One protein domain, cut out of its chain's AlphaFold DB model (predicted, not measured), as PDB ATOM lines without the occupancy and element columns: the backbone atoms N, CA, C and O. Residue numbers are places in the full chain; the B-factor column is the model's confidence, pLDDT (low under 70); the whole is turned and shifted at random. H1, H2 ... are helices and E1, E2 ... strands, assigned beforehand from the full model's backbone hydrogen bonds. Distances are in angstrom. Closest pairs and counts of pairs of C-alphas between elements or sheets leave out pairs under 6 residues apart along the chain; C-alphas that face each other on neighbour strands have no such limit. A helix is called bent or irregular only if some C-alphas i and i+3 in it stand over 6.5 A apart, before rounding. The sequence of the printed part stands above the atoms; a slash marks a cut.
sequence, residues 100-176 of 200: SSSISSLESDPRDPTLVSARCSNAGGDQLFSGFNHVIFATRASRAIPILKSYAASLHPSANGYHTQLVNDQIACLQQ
ATOM      1  N   SER A 100      38.766  69.755  77.721       92.94
ATOM      2  CA  SER A 100      38.753  68.283  77.675       92.94
ATOM      3  C   SER A 100      39.560  67.682  76.511       92.94
ATOM      4  O   SER A 100      39.296  66.558  76.091       92.94
ATOM      5  N   SER A 101      40.556  68.424  76.021       94.44
ATOM      6  CA  SER A 101      41.494  68.000  74.981       94.44
ATOM      7  C   SER A 101      42.888  67.877  75.586       94.44
ATOM      8  O   SER A 101      43.566  68.878  75.814       94.44
ATOM      9  N   SER A 102      43.316  66.651  75.884       95.06
ATOM     10  CA  SER A 102      44.648  66.406  76.442       95.06
ATOM     11  C   SER A 102      45.660  66.237  75.319       95.06
ATOM     12  O   SER A 102      45.531  65.317  74.516       95.06
ATOM     13  N   ILE A 103      46.697  67.072  75.294       96.12
ATOM     14  CA  ILE A 103      47.830  66.898  74.378       96.12
ATOM     15  C   ILE A 103      48.615  65.654  74.812       96.12
ATOM     16  O   ILE A 103      49.059  65.569  75.960       96.12
ATOM     17  N   SER A 104      48.755  64.686  73.911       93.94
ATOM     18  CA  SER A 104      49.479  63.433  74.146       93.94
ATOM     19  C   SER A 104      50.900  63.473  73.586       93.94
ATOM     20  O   SER A 104      51.815  62.943  74.216       93.94
ATOM     21  N   SER A 105      51.101  64.134  72.446       96.25
ATOM     22  CA  SER A 105      52.406  64.259  71.798       96.25
ATOM     23  C   SER A 105      52.501  65.513  70.934       96.25
ATOM     24  O   SER A 105      51.499  66.043  70.450       96.25
ATOM     25  N   LEU A 106      53.734  65.960  70.722       96.62
ATOM     26  CA  LEU A 106      54.097  66.908  69.671       96.62
ATOM     27  C   LEU A 106      54.956  66.199  68.625       96.62
ATOM     28  O   LEU A 106      55.728  65.301  68.973       96.62
ATOM     29  N   GLU A 107      54.826  66.629  67.376       95.19
ATOM     30  CA  GLU A 107      55.587  66.136  66.230       95.19
ATOM     31  C   GLU A 107      55.912  67.265  65.239       95.19
ATOM     32  O   GLU A 107      55.242  68.301  65.232       95.19
ATOM     33  N   SER A 108      56.957  67.096  64.427       94.06
ATOM     34  CA  SER A 108      57.205  67.957  63.263       94.06
ATOM     35  C   SER A 108      56.020  67.865  62.297       94.06
ATOM     36  O   SER A 108      55.476  66.778  62.081       94.06
ATOM     37  N   ASP A 109      55.573  69.001  61.764       93.06
ATOM     38  CA  ASP A 109      54.390  69.038  60.911       93.06
ATOM     39  C   ASP A 109      54.626  68.255  59.602       93.06
ATOM     40  O   ASP A 109      55.623  68.492  58.912       93.06
ATOM     41  N   PRO A 110      53.716  67.336  59.218       87.25
ATOM     42  CA  PRO A 110      53.877  66.524  58.013       87.25
ATOM     43  C   PRO A 110      53.948  67.327  56.709       87.25
ATOM     44  O   PRO A 110      54.448  66.819  55.706       87.25
ATOM     45  N   ARG A 111      53.382  68.540  56.686       91.19
ATOM     46  CA  ARG A 111      53.319  69.394  55.491       91.19
ATOM     47  C   ARG A 111      54.472  70.384  55.424       91.19
ATOM     48  O   ARG A 111      54.867  70.761  54.325       91.19
ATOM     49  N   ASP A 112      54.987  70.797  56.575       90.44
ATOM     50  CA  ASP A 112      56.087  71.749  56.688       90.44
ATOM     51  C   ASP A 112      56.967  71.401  57.900       90.44
ATOM     52  O   ASP A 112      56.615  71.739  59.029       90.44
ATOM     53  N   PRO A 113      58.149  70.790  57.696       86.94
ATOM     54  CA  PRO A 113      59.024  70.379  58.793       86.94
ATOM     55  C   PRO A 113      59.498  71.510  59.723       86.94
ATOM     56  O   PRO A 113      60.069  71.225  60.778       86.94
ATOM     57  N   THR A 114      59.296  72.779  59.347       88.12
ATOM     58  CA  THR A 114      59.599  73.950  60.186       88.12
ATOM     59  C   THR A 114      58.503  74.270  61.207       88.12
ATOM     60  O   THR A 114      58.732  75.060  62.125       88.12
ATOM     61  N   LEU A 115      57.327  73.650  61.075       94.00
ATOM     62  CA  LEU A 115      56.178  73.824  61.956       94.00
ATOM     63  C   LEU A 115      56.011  72.624  62.894       94.00
ATOM     64  O   LEU A 115      56.569  71.542  62.700       94.00
ATOM     65  N   VAL A 116      55.208  72.830  63.933       95.50
ATOM     66  CA  VAL A 116      54.874  71.826  64.941       95.50
ATOM     67  C   VAL A 116      53.407  71.443  64.814       95.50
ATOM     68  O   VAL A 116      52.532  72.292  64.638       95.50
ATOM     69  N   SER A 117      53.138  70.150  64.955       97.12
ATOM     70  CA  SER A 117      51.802  69.589  65.108       97.12
ATOM     71  C   SER A 117      51.614  68.996  66.506       97.12
ATOM     72  O   SER A 117      52.528  68.410  67.086       97.12
ATOM     73  N   ALA A 118      50.413  69.157  67.058       96.50
ATOM     74  CA  ALA A 118      50.018  68.670  68.370       96.50
ATOM     75  C   ALA A 118      48.903  67.635  68.248       96.50
ATOM     76  O   ALA A 118      47.823  67.919  67.722       96.50
ATOM     77  N   ARG A 119      49.161  66.440  68.778       95.88
ATOM     78  CA  ARG A 119      48.165  65.382  68.891       95.88
ATOM     79  C   ARG A 119      47.429  65.528  70.211       95.88
ATOM     80  O   ARG A 119      48.038  65.552  71.281       95.88
ATOM     81  N   CYS A 120      46.114  65.604  70.120       94.94
ATOM     82  CA  CYS A 120      45.210  65.764  71.243       94.94
ATOM     83  C   CYS A 120      44.247  64.584  71.291       94.94
ATOM     84  O   CYS A 120      43.764  64.148  70.253       94.94
ATOM     85  N   SER A 121      43.916  64.123  72.491       93.12
ATOM     86  CA  SER A 121      42.858  63.141  72.706       93.12
ATOM     87  C   SER A 121      41.701  63.792  73.458       93.12
ATOM     88  O   SER A 121      41.918  64.498  74.451       93.12
ATOM     89  N   ASN A 122      40.481  63.591  72.965       89.75
ATOM     90  CA  ASN A 122      39.244  64.044  73.595       89.75
ATOM     91  C   ASN A 122      38.179  62.930  73.565       89.75
ATOM     92  O   ASN A 122      38.398  61.851  73.021       89.75
ATOM     93  N   ALA A 123      37.002  63.183  74.146       84.56
ATOM     94  CA  ALA A 123      35.910  62.200  74.182       84.56
ATOM     95  C   ALA A 123      35.408  61.762  72.786       84.56
ATOM     96  O   ALA A 123      34.798  60.705  72.662       84.56
ATOM     97  N   GLY A 124      35.653  62.567  71.749       82.12
ATOM     98  CA  GLY A 124      35.326  62.281  70.351       82.12
ATOM     99  C   GLY A 124      36.461  61.623  69.558       82.12
ATOM    100  O   GLY A 124      36.293  61.404  68.361       82.12
ATOM    101  N   GLY A 125      37.591  61.310  70.198       90.00
ATOM    102  CA  GLY A 125      38.741  60.644  69.594       90.00
ATOM    103  C   GLY A 125      39.989  61.520  69.503       90.00
ATOM    104  O   GLY A 125      40.100  62.581  70.125       90.00
ATOM    105  N   ASP A 126      40.950  61.042  68.718       91.81
ATOM    106  CA  ASP A 126      42.219  61.727  68.513       91.81
ATOM    107  C   ASP A 126      42.102  62.786  67.411       91.81
ATOM    108  O   ASP A 126      41.557  62.549  66.332       91.81
ATOM    109  N   GLN A 127      42.646  63.968  67.685       92.50
ATOM    110  CA  GLN A 127      42.684  65.111  66.783       92.50
ATOM    111  C   GLN A 127      44.119  65.606  66.622       92.50
ATOM    112  O   GLN A 127      44.901  65.601  67.574       92.50
ATOM    113  N   LEU A 128      44.455  66.061  65.416       93.81
ATOM    114  CA  LEU A 128      45.740  66.675  65.102       93.81
ATOM    115  C   LEU A 128      45.528  68.157  64.805       93.81
ATOM    116  O   LEU A 128      44.755  68.510  63.914       93.81
ATOM    117  N   PHE A 129      46.226  69.010  65.545       94.31
ATOM    118  CA  PHE A 129      46.299  70.440  65.275       94.31
ATOM    119  C   PHE A 129      47.676  70.750  64.698       94.31
ATOM    120  O   PHE A 129      48.682  70.399  65.304       94.31
ATOM    121  N   SER A 130      47.717  71.394  63.540       95.88
ATOM    122  CA  SER A 130      48.927  71.571  62.730       95.88
ATOM    123  C   SER A 130      49.193  73.047  62.442       95.88
ATOM    124  O   SER A 130      48.287  73.875  62.557       95.88
ATOM    125  N   GLY A 131      50.421  73.368  62.040       95.44
ATOM    126  CA  GLY A 131      50.813  74.712  61.619       95.44
ATOM    127  C   GLY A 131      51.274  75.658  62.730       95.44
ATOM    128  O   GLY A 131      51.166  76.873  62.568       95.44
ATOM    129  N   PHE A 132      51.775  75.153  63.863       96.50
ATOM    130  CA  PHE A 132      52.267  76.014  64.945       96.50
ATOM    131  C   PHE A 132      53.748  76.365  64.775       96.50
ATOM    132  O   PHE A 132      54.594  75.479  64.709       96.50
ATOM    133  N   ASN A 133      54.088  77.658  64.803       95.62
ATOM    134  CA  ASN A 133      55.487  78.110  64.837       95.62
ATOM    135  C   ASN A 133      56.113  78.003  66.234       95.62
ATOM    136  O   ASN A 133      57.315  77.793  66.379       95.62
ATOM    137  N   HIS A 134      55.297  78.177  67.274       94.75
ATOM    138  CA  HIS A 134      55.743  78.207  68.661       94.75
ATOM    139  C   HIS A 134      54.779  77.428  69.543       94.75
ATOM    140  O   HIS A 134      53.562  77.529  69.396       94.75
ATOM    141  N   VAL A 135      55.338  76.693  70.501       95.19
ATOM    142  CA  VAL A 135      54.572  75.975  71.516       95.19
ATOM    143  C   VAL A 135      55.030  76.438  72.890       95.19
ATOM    144  O   VAL A 135      56.212  76.366  73.220       95.19
ATOM    145  N   ILE A 136      54.081  76.915  73.693       96.00
ATOM    146  CA  ILE A 136      54.328  77.361  75.065       96.00
ATOM    147  C   ILE A 136      53.764  76.308  76.015       96.00
ATOM    148  O   ILE A 136      52.558  76.064  76.056       96.00
ATOM    149  N   PHE A 137      54.638  75.695  76.809       95.94
ATOM    150  CA  PHE A 137      54.228  74.748  77.838       95.94
ATOM    151  C   PHE A 137      53.786  75.492  79.098       95.94
ATOM    152  O   PHE A 137      54.602  75.892  79.919       95.94
ATOM    153  N   ALA A 138      52.473  75.613  79.281       95.56
ATOM    154  CA  ALA A 138      51.855  76.089  80.520       95.56
ATOM    155  C   ALA A 138      51.415  74.915  81.425       95.56
ATOM    156  O   ALA A 138      50.334  74.922  82.007       95.56
ATOM    157  N   THR A 139      52.231  73.857  81.499       94.62
ATOM    158  CA  THR A 139      51.960  72.642  82.286       94.62
ATOM    159  C   THR A 139      53.151  72.290  83.170       94.62
ATOM    160  O   THR A 139      54.239  72.840  83.027       94.62
ATOM    161  N   ARG A 140      52.957  71.347  84.095       95.12
ATOM    162  CA  ARG A 140      54.034  70.860  84.967       95.12
ATOM    163  C   ARG A 140      55.138  70.198  84.141       95.12
ATOM    164  O   ARG A 140      54.843  69.467  83.196       95.12
ATOM    165  N   ALA A 141      56.388  70.340  84.578       96.31
ATOM    166  CA  ALA A 141      57.557  69.707  83.959       96.31
ATOM    167  C   ALA A 141      57.358  68.197  83.742       96.31
ATOM    168  O   ALA A 141      57.611  67.683  82.657       96.31
ATOM    169  N   SER A 142      56.790  67.496  84.731       94.69
ATOM    170  CA  SER A 142      56.508  66.053  84.650       94.69
ATOM    171  C   SER A 142      55.540  65.660  83.529       94.69
ATOM    172  O   SER A 142      55.581  64.525  83.061       94.69
ATOM    173  N   ARG A 143      54.684  66.583  83.075       95.38
ATOM    174  CA  ARG A 143      53.801  66.398  81.914       95.38
ATOM    175  C   ARG A 143      54.436  66.890  80.615       95.38
ATOM    176  O   ARG A 143      54.221  66.266  79.586       95.38
ATOM    177  N   ALA A 144      55.234  67.956  80.663       97.00
ATOM    178  CA  ALA A 144      55.927  68.496  79.494       97.00
ATOM    179  C   ALA A 144      57.023  67.554  78.960       97.00
ATOM    180  O   ALA A 144      57.133  67.371  77.753       97.00
ATOM    181  N   ILE A 145      57.798  66.910  79.840       97.38
ATOM    182  CA  ILE A 145      58.920  66.027  79.466       97.38
ATOM    183  C   ILE A 145      58.540  64.940  78.443       97.38
ATOM    184  O   ILE A 145      59.218  64.852  77.422       97.38
ATOM    185  N   PRO A 146      57.515  64.089  78.661       96.94
ATOM    186  CA  PRO A 146      57.172  63.053  77.682       96.94
ATOM    187  C   PRO A 146      56.732  63.633  76.328       96.94
ATOM    188  O   PRO A 146      57.052  63.054  75.294       96.94
ATOM    189  N   ILE A 147      56.078  64.797  76.326       97.38
ATOM    190  CA  ILE A 147      55.655  65.497  75.106       97.38
ATOM    191  C   ILE A 147      56.874  66.063  74.352       97.38
ATOM    192  O   ILE A 147      56.973  65.941  73.137       97.38
ATOM    193  N   LEU A 148      57.844  66.641  75.064       96.88
ATOM    194  CA  LEU A 148      59.098  67.109  74.461       96.88
ATOM    195  C   LEU A 148      59.939  65.948  73.922       96.88
ATOM    196  O   LEU A 148      60.560  66.077  72.872       96.88
ATOM    197  N   LYS A 149      59.929  64.795  74.600       96.56
ATOM    198  CA  LYS A 149      60.592  63.579  74.110       96.56
ATOM    199  C   LYS A 149      59.973  63.079  72.806       96.56
ATOM    200  O   LYS A 149      60.720  62.704  71.908       96.56
ATOM    201  N   SER A 150      58.640  63.095  72.684       95.81
ATOM    202  CA  SER A 150      57.986  62.732  71.419       95.81
ATOM    203  C   SER A 150      58.371  63.705  70.306       95.81
ATOM    204  O   SER A 150      58.670  63.277  69.195       95.81
ATOM    205  N   TYR A 151      58.445  65.000  70.628       95.88
ATOM    206  CA  TYR A 151      58.853  66.018  69.671       95.88
ATOM    207  C   TYR A 151      60.285  65.797  69.193       95.88
ATOM    208  O   TYR A 151      60.508  65.685  67.990       95.88
ATOM    209  N   ALA A 152      61.239  65.639  70.113       94.38
ATOM    210  CA  ALA A 152      62.637  65.378  69.783       94.38
ATOM    211  C   ALA A 152      62.806  64.130  68.899       94.38
ATOM    212  O   ALA A 152      63.597  64.150  67.962       94.38
ATOM    213  N   ALA A 153      62.026  63.073  69.157       93.56
ATOM    214  CA  ALA A 153      62.039  61.850  68.354       93.56
ATOM    215  C   ALA A 153      61.467  62.037  66.935       93.56
ATOM    216  O   ALA A 153      61.828  61.286  66.033       93.56
ATOM    217  N   SER A 154      60.592  63.025  66.729       93.00
ATOM    218  CA  SER A 154      60.012  63.340  65.417       93.00
ATOM    219  C   SER A 154      60.905  64.225  64.536       93.00
ATOM    220  O   SER A 154      60.651  64.359  63.340       93.00
ATOM    221  N   LEU A 155      61.939  64.854  65.107       91.50
ATOM    222  CA  LEU A 155      62.810  65.778  64.382       91.50
ATOM    223  C   LEU A 155      63.810  65.025  63.499       91.50
ATOM    224  O   LEU A 155      64.508  64.119  63.953       91.50
ATOM    225  N   HIS A 156      63.945  65.456  62.242       83.50
ATOM    226  CA  HIS A 156      64.891  64.841  61.313       83.50
ATOM    227  C   HIS A 156      66.356  65.158  61.698       83.50
ATOM    228  O   HIS A 156      66.726  66.339  61.724       83.50
ATOM    229  N   PRO A 157      67.228  64.155  61.944       75.31
ATOM    230  CA  PRO A 157      68.571  64.380  62.497       75.31
ATOM    231  C   PRO A 157      69.478  65.275  61.642       75.31
ATOM    232  O   PRO A 157      70.252  66.064  62.178       75.31
ATOM    233  N   SER A 158      69.376  65.173  60.314       69.94
ATOM    234  CA  SER A 158      70.231  65.918  59.379       69.94
ATOM    235  C   SER A 158      69.857  67.395  59.224       69.94
ATOM    236  O   SER A 158      70.716  68.190  58.856       69.94
ATOM    237  N   ALA A 159      68.603  67.766  59.498       74.62
ATOM    238  CA  ALA A 159      68.124  69.144  59.372       74.62
ATOM    239  C   ALA A 159      68.107  69.873  60.723       74.62
ATOM    240  O   ALA A 159      68.354  71.073  60.785       74.62
ATOM    241  N   ASN A 160      67.857  69.136  61.812       79.38
ATOM    242  CA  ASN A 160      67.478  69.716  63.100       79.38
ATOM    243  C   ASN A 160      68.429  69.358  64.249       79.38
ATOM    244  O   ASN A 160      68.051  69.523  65.405       79.38
ATOM    245  N   GLY A 161      69.656  68.900  63.979       82.62
ATOM    246  CA  GLY A 161      70.586  68.436  65.021       82.62
ATOM    247  C   GLY A 161      70.779  69.423  66.185       82.62
ATOM    248  O   GLY A 161      70.693  69.027  67.347       82.62
ATOM    249  N   TYR A 162      70.948  70.717  65.889       88.81
ATOM    250  CA  TYR A 162      71.046  71.760  66.921       88.81
ATOM    251  C   TYR A 162      69.733  71.944  67.699       88.81
ATOM    252  O   TYR A 162      69.745  72.032  68.923       88.81
ATOM    253  N   HIS A 163      68.590  71.942  67.008       89.38
ATOM    254  CA  HIS A 163      67.276  72.089  67.645       89.38
ATOM    255  C   HIS A 163      66.947  70.908  68.561       89.38
ATOM    256  O   HIS A 163      66.464  71.094  69.674       89.38
ATOM    257  N   THR A 164      67.276  69.689  68.136       91.81
ATOM    258  CA  THR A 164      67.136  68.485  68.958       91.81
ATOM    259  C   THR A 164      67.970  68.587  70.235       91.81
ATOM    260  O   THR A 164      67.484  68.223  71.304       91.81
ATOM    261  N   GLN A 165      69.192  69.130  70.156       93.00
ATOM    262  CA  GLN A 165      70.012  69.366  71.345       93.00
ATOM    263  C   GLN A 165      69.350  70.369  72.300       93.00
ATOM    264  O   GLN A 165      69.241  70.077  73.486       93.00
ATOM    265  N   LEU A 166      68.821  71.486  71.789       93.94
ATOM    266  CA  LEU A 166      68.104  72.465  72.616       93.94
ATOM    267  C   LEU A 166      66.896  71.850  73.338       93.94
ATOM    268  O   LEU A 166      66.678  72.111  74.521       93.94
ATOM    269  N   VAL A 167      66.120  71.007  72.650       94.94
ATOM    270  CA  VAL A 167      64.982  70.300  73.260       94.94
ATOM    271  C   VAL A 167      65.461  69.327  74.346       94.94
ATOM    272  O   VAL A 167      64.839  69.230  75.406       94.94
ATOM    273  N   ASN A 168      66.583  68.638  74.134       96.25
ATOM    274  CA  ASN A 168      67.170  67.748  75.138       96.25
ATOM    275  C   ASN A 168      67.681  68.508  76.371       96.25
ATOM    276  O   ASN A 168      67.451  68.058  77.495       96.25
ATOM    277  N   ASP A 169      68.295  69.676  76.185       96.94
ATOM    278  CA  ASP A 169      68.744  70.535  77.285       96.94
ATOM    279  C   ASP A 169      67.546  71.034  78.115       96.94
ATOM    280  O   ASP A 169      67.576  71.019  79.349       96.94
ATOM    281  N   GLN A 170      66.438  71.390  77.453       96.50
ATOM    282  CA  GLN A 170      65.177  71.718  78.126       96.50
ATOM    283  C   GLN A 170      64.636  70.530  78.929       96.50
ATOM    284  O   GLN A 170      64.245  70.704  80.084       96.50
ATOM    285  N   ILE A 171      64.635  69.319  78.360       97.62
ATOM    286  CA  ILE A 171      64.220  68.102  79.076       97.62
ATOM    287  C   ILE A 171      65.086  67.892  80.324       97.62
ATOM    288  O   ILE A 171      64.534  67.636  81.396       97.62
ATOM    289  N   ALA A 172      66.408  68.030  80.207       97.81
ATOM    290  CA  ALA A 172      67.337  67.862  81.322       97.81
ATOM    291  C   ALA A 172      67.080  68.878  82.447       97.81
ATOM    292  O   ALA A 172      67.046  68.507  83.620       97.81
ATOM    293  N   CYS A 173      66.817  70.140  82.098       97.44
ATOM    294  CA  CYS A 173      66.421  71.173  83.055       97.44
ATOM    295  C   CYS A 173      65.097  70.815  83.757       97.44
ATOM    296  O   CYS A 173      65.009  70.777  84.985       97.44
ATOM    297  N   LEU A 174      64.069  70.455  82.984       97.12
ATOM    298  CA  LEU A 174      62.747  70.104  83.505       97.12
ATOM    299  C   LEU A 174      62.765  68.877  84.431       97.12
ATOM    300  O   LEU A 174      61.931  68.776  85.334       97.12
ATOM    301  N   GLN A 175      63.712  67.953  84.250       97.00
ATOM    302  CA  GLN A 175      63.881  66.776  85.109       97.00
ATOM    303  C   GLN A 175      64.345  67.109  86.533       97.00
ATOM    304  O   GLN A 175      64.171  66.285  87.428       97.00
ATOM    305  N   GLN A 176      64.891  68.304  86.766       95.38
ATOM    306  CA  GLN A 176      65.332  68.725  88.098       95.38
ATOM    307  C   GLN A 176      64.158  69.096  89.021       95.38
ATOM    308  O   GLN A 176      64.327  69.163  90.242       95.38
TER     309      GLN A 176
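AT A GLANCE: This is residues 100 to 176 of the 200 residues of an uncharacterized protein of Moniliophthora roreri (UniProt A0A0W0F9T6). A strongly twisted three-stranded sheet makes one side of a flat slab; H1 packs on its edge strand E1, and H2 folds back along H1, away from the sheet. The printed part has 77 residues, with E1, E2, E3, H1, H2 in that order, class mixed. The sheet, order E1 - E2 - E3, is a meander, each strand the antiparallel neighbour of the one before. It is compact, radius of gyration of the C-alphas 12.5 A, spanning 37 by 33 by 17 A.

IN THESE COORDINATES: Find C-alpha 102 at (44.648, 66.406, 76.442); E1 runs to 108, 18.3 A. E2 is residues 116 to 122, 19.5 A; E3, 125 to 132, 21.0 A. H1 is 141 to 154, 19.8 A. H2, 157 to 174, 22.5 A, ends at (62.747, 70.104, 83.505); it is irregular, C-alphas 159 and 162 being 8.5 A apart.

HOW THE PARTS SIT: Within hydrogen-bond range are N 104 and O 119, 2.9 A, in hairpin E1-E2, and N 118 and O 129, 2.8 A, in hairpin E2-E3. H1 is on the sheet, height 5.8 A; its closest C-alphas to E1 are Tyr 151 and Glu 107, 4.7 A. H1 and H2, a helical hairpin, touch, closest C-alphas Ala 141 and Leu 174, 5.2 A, at a shallow tilt of 10 degrees, opposite ways. O i to N i+4 pairs are within range in 8 of 10 in H1, 12 of 14 in H2.

THE WHOLE: The printed part has no cut and no long link; pLDDT is under 70 at residue 158.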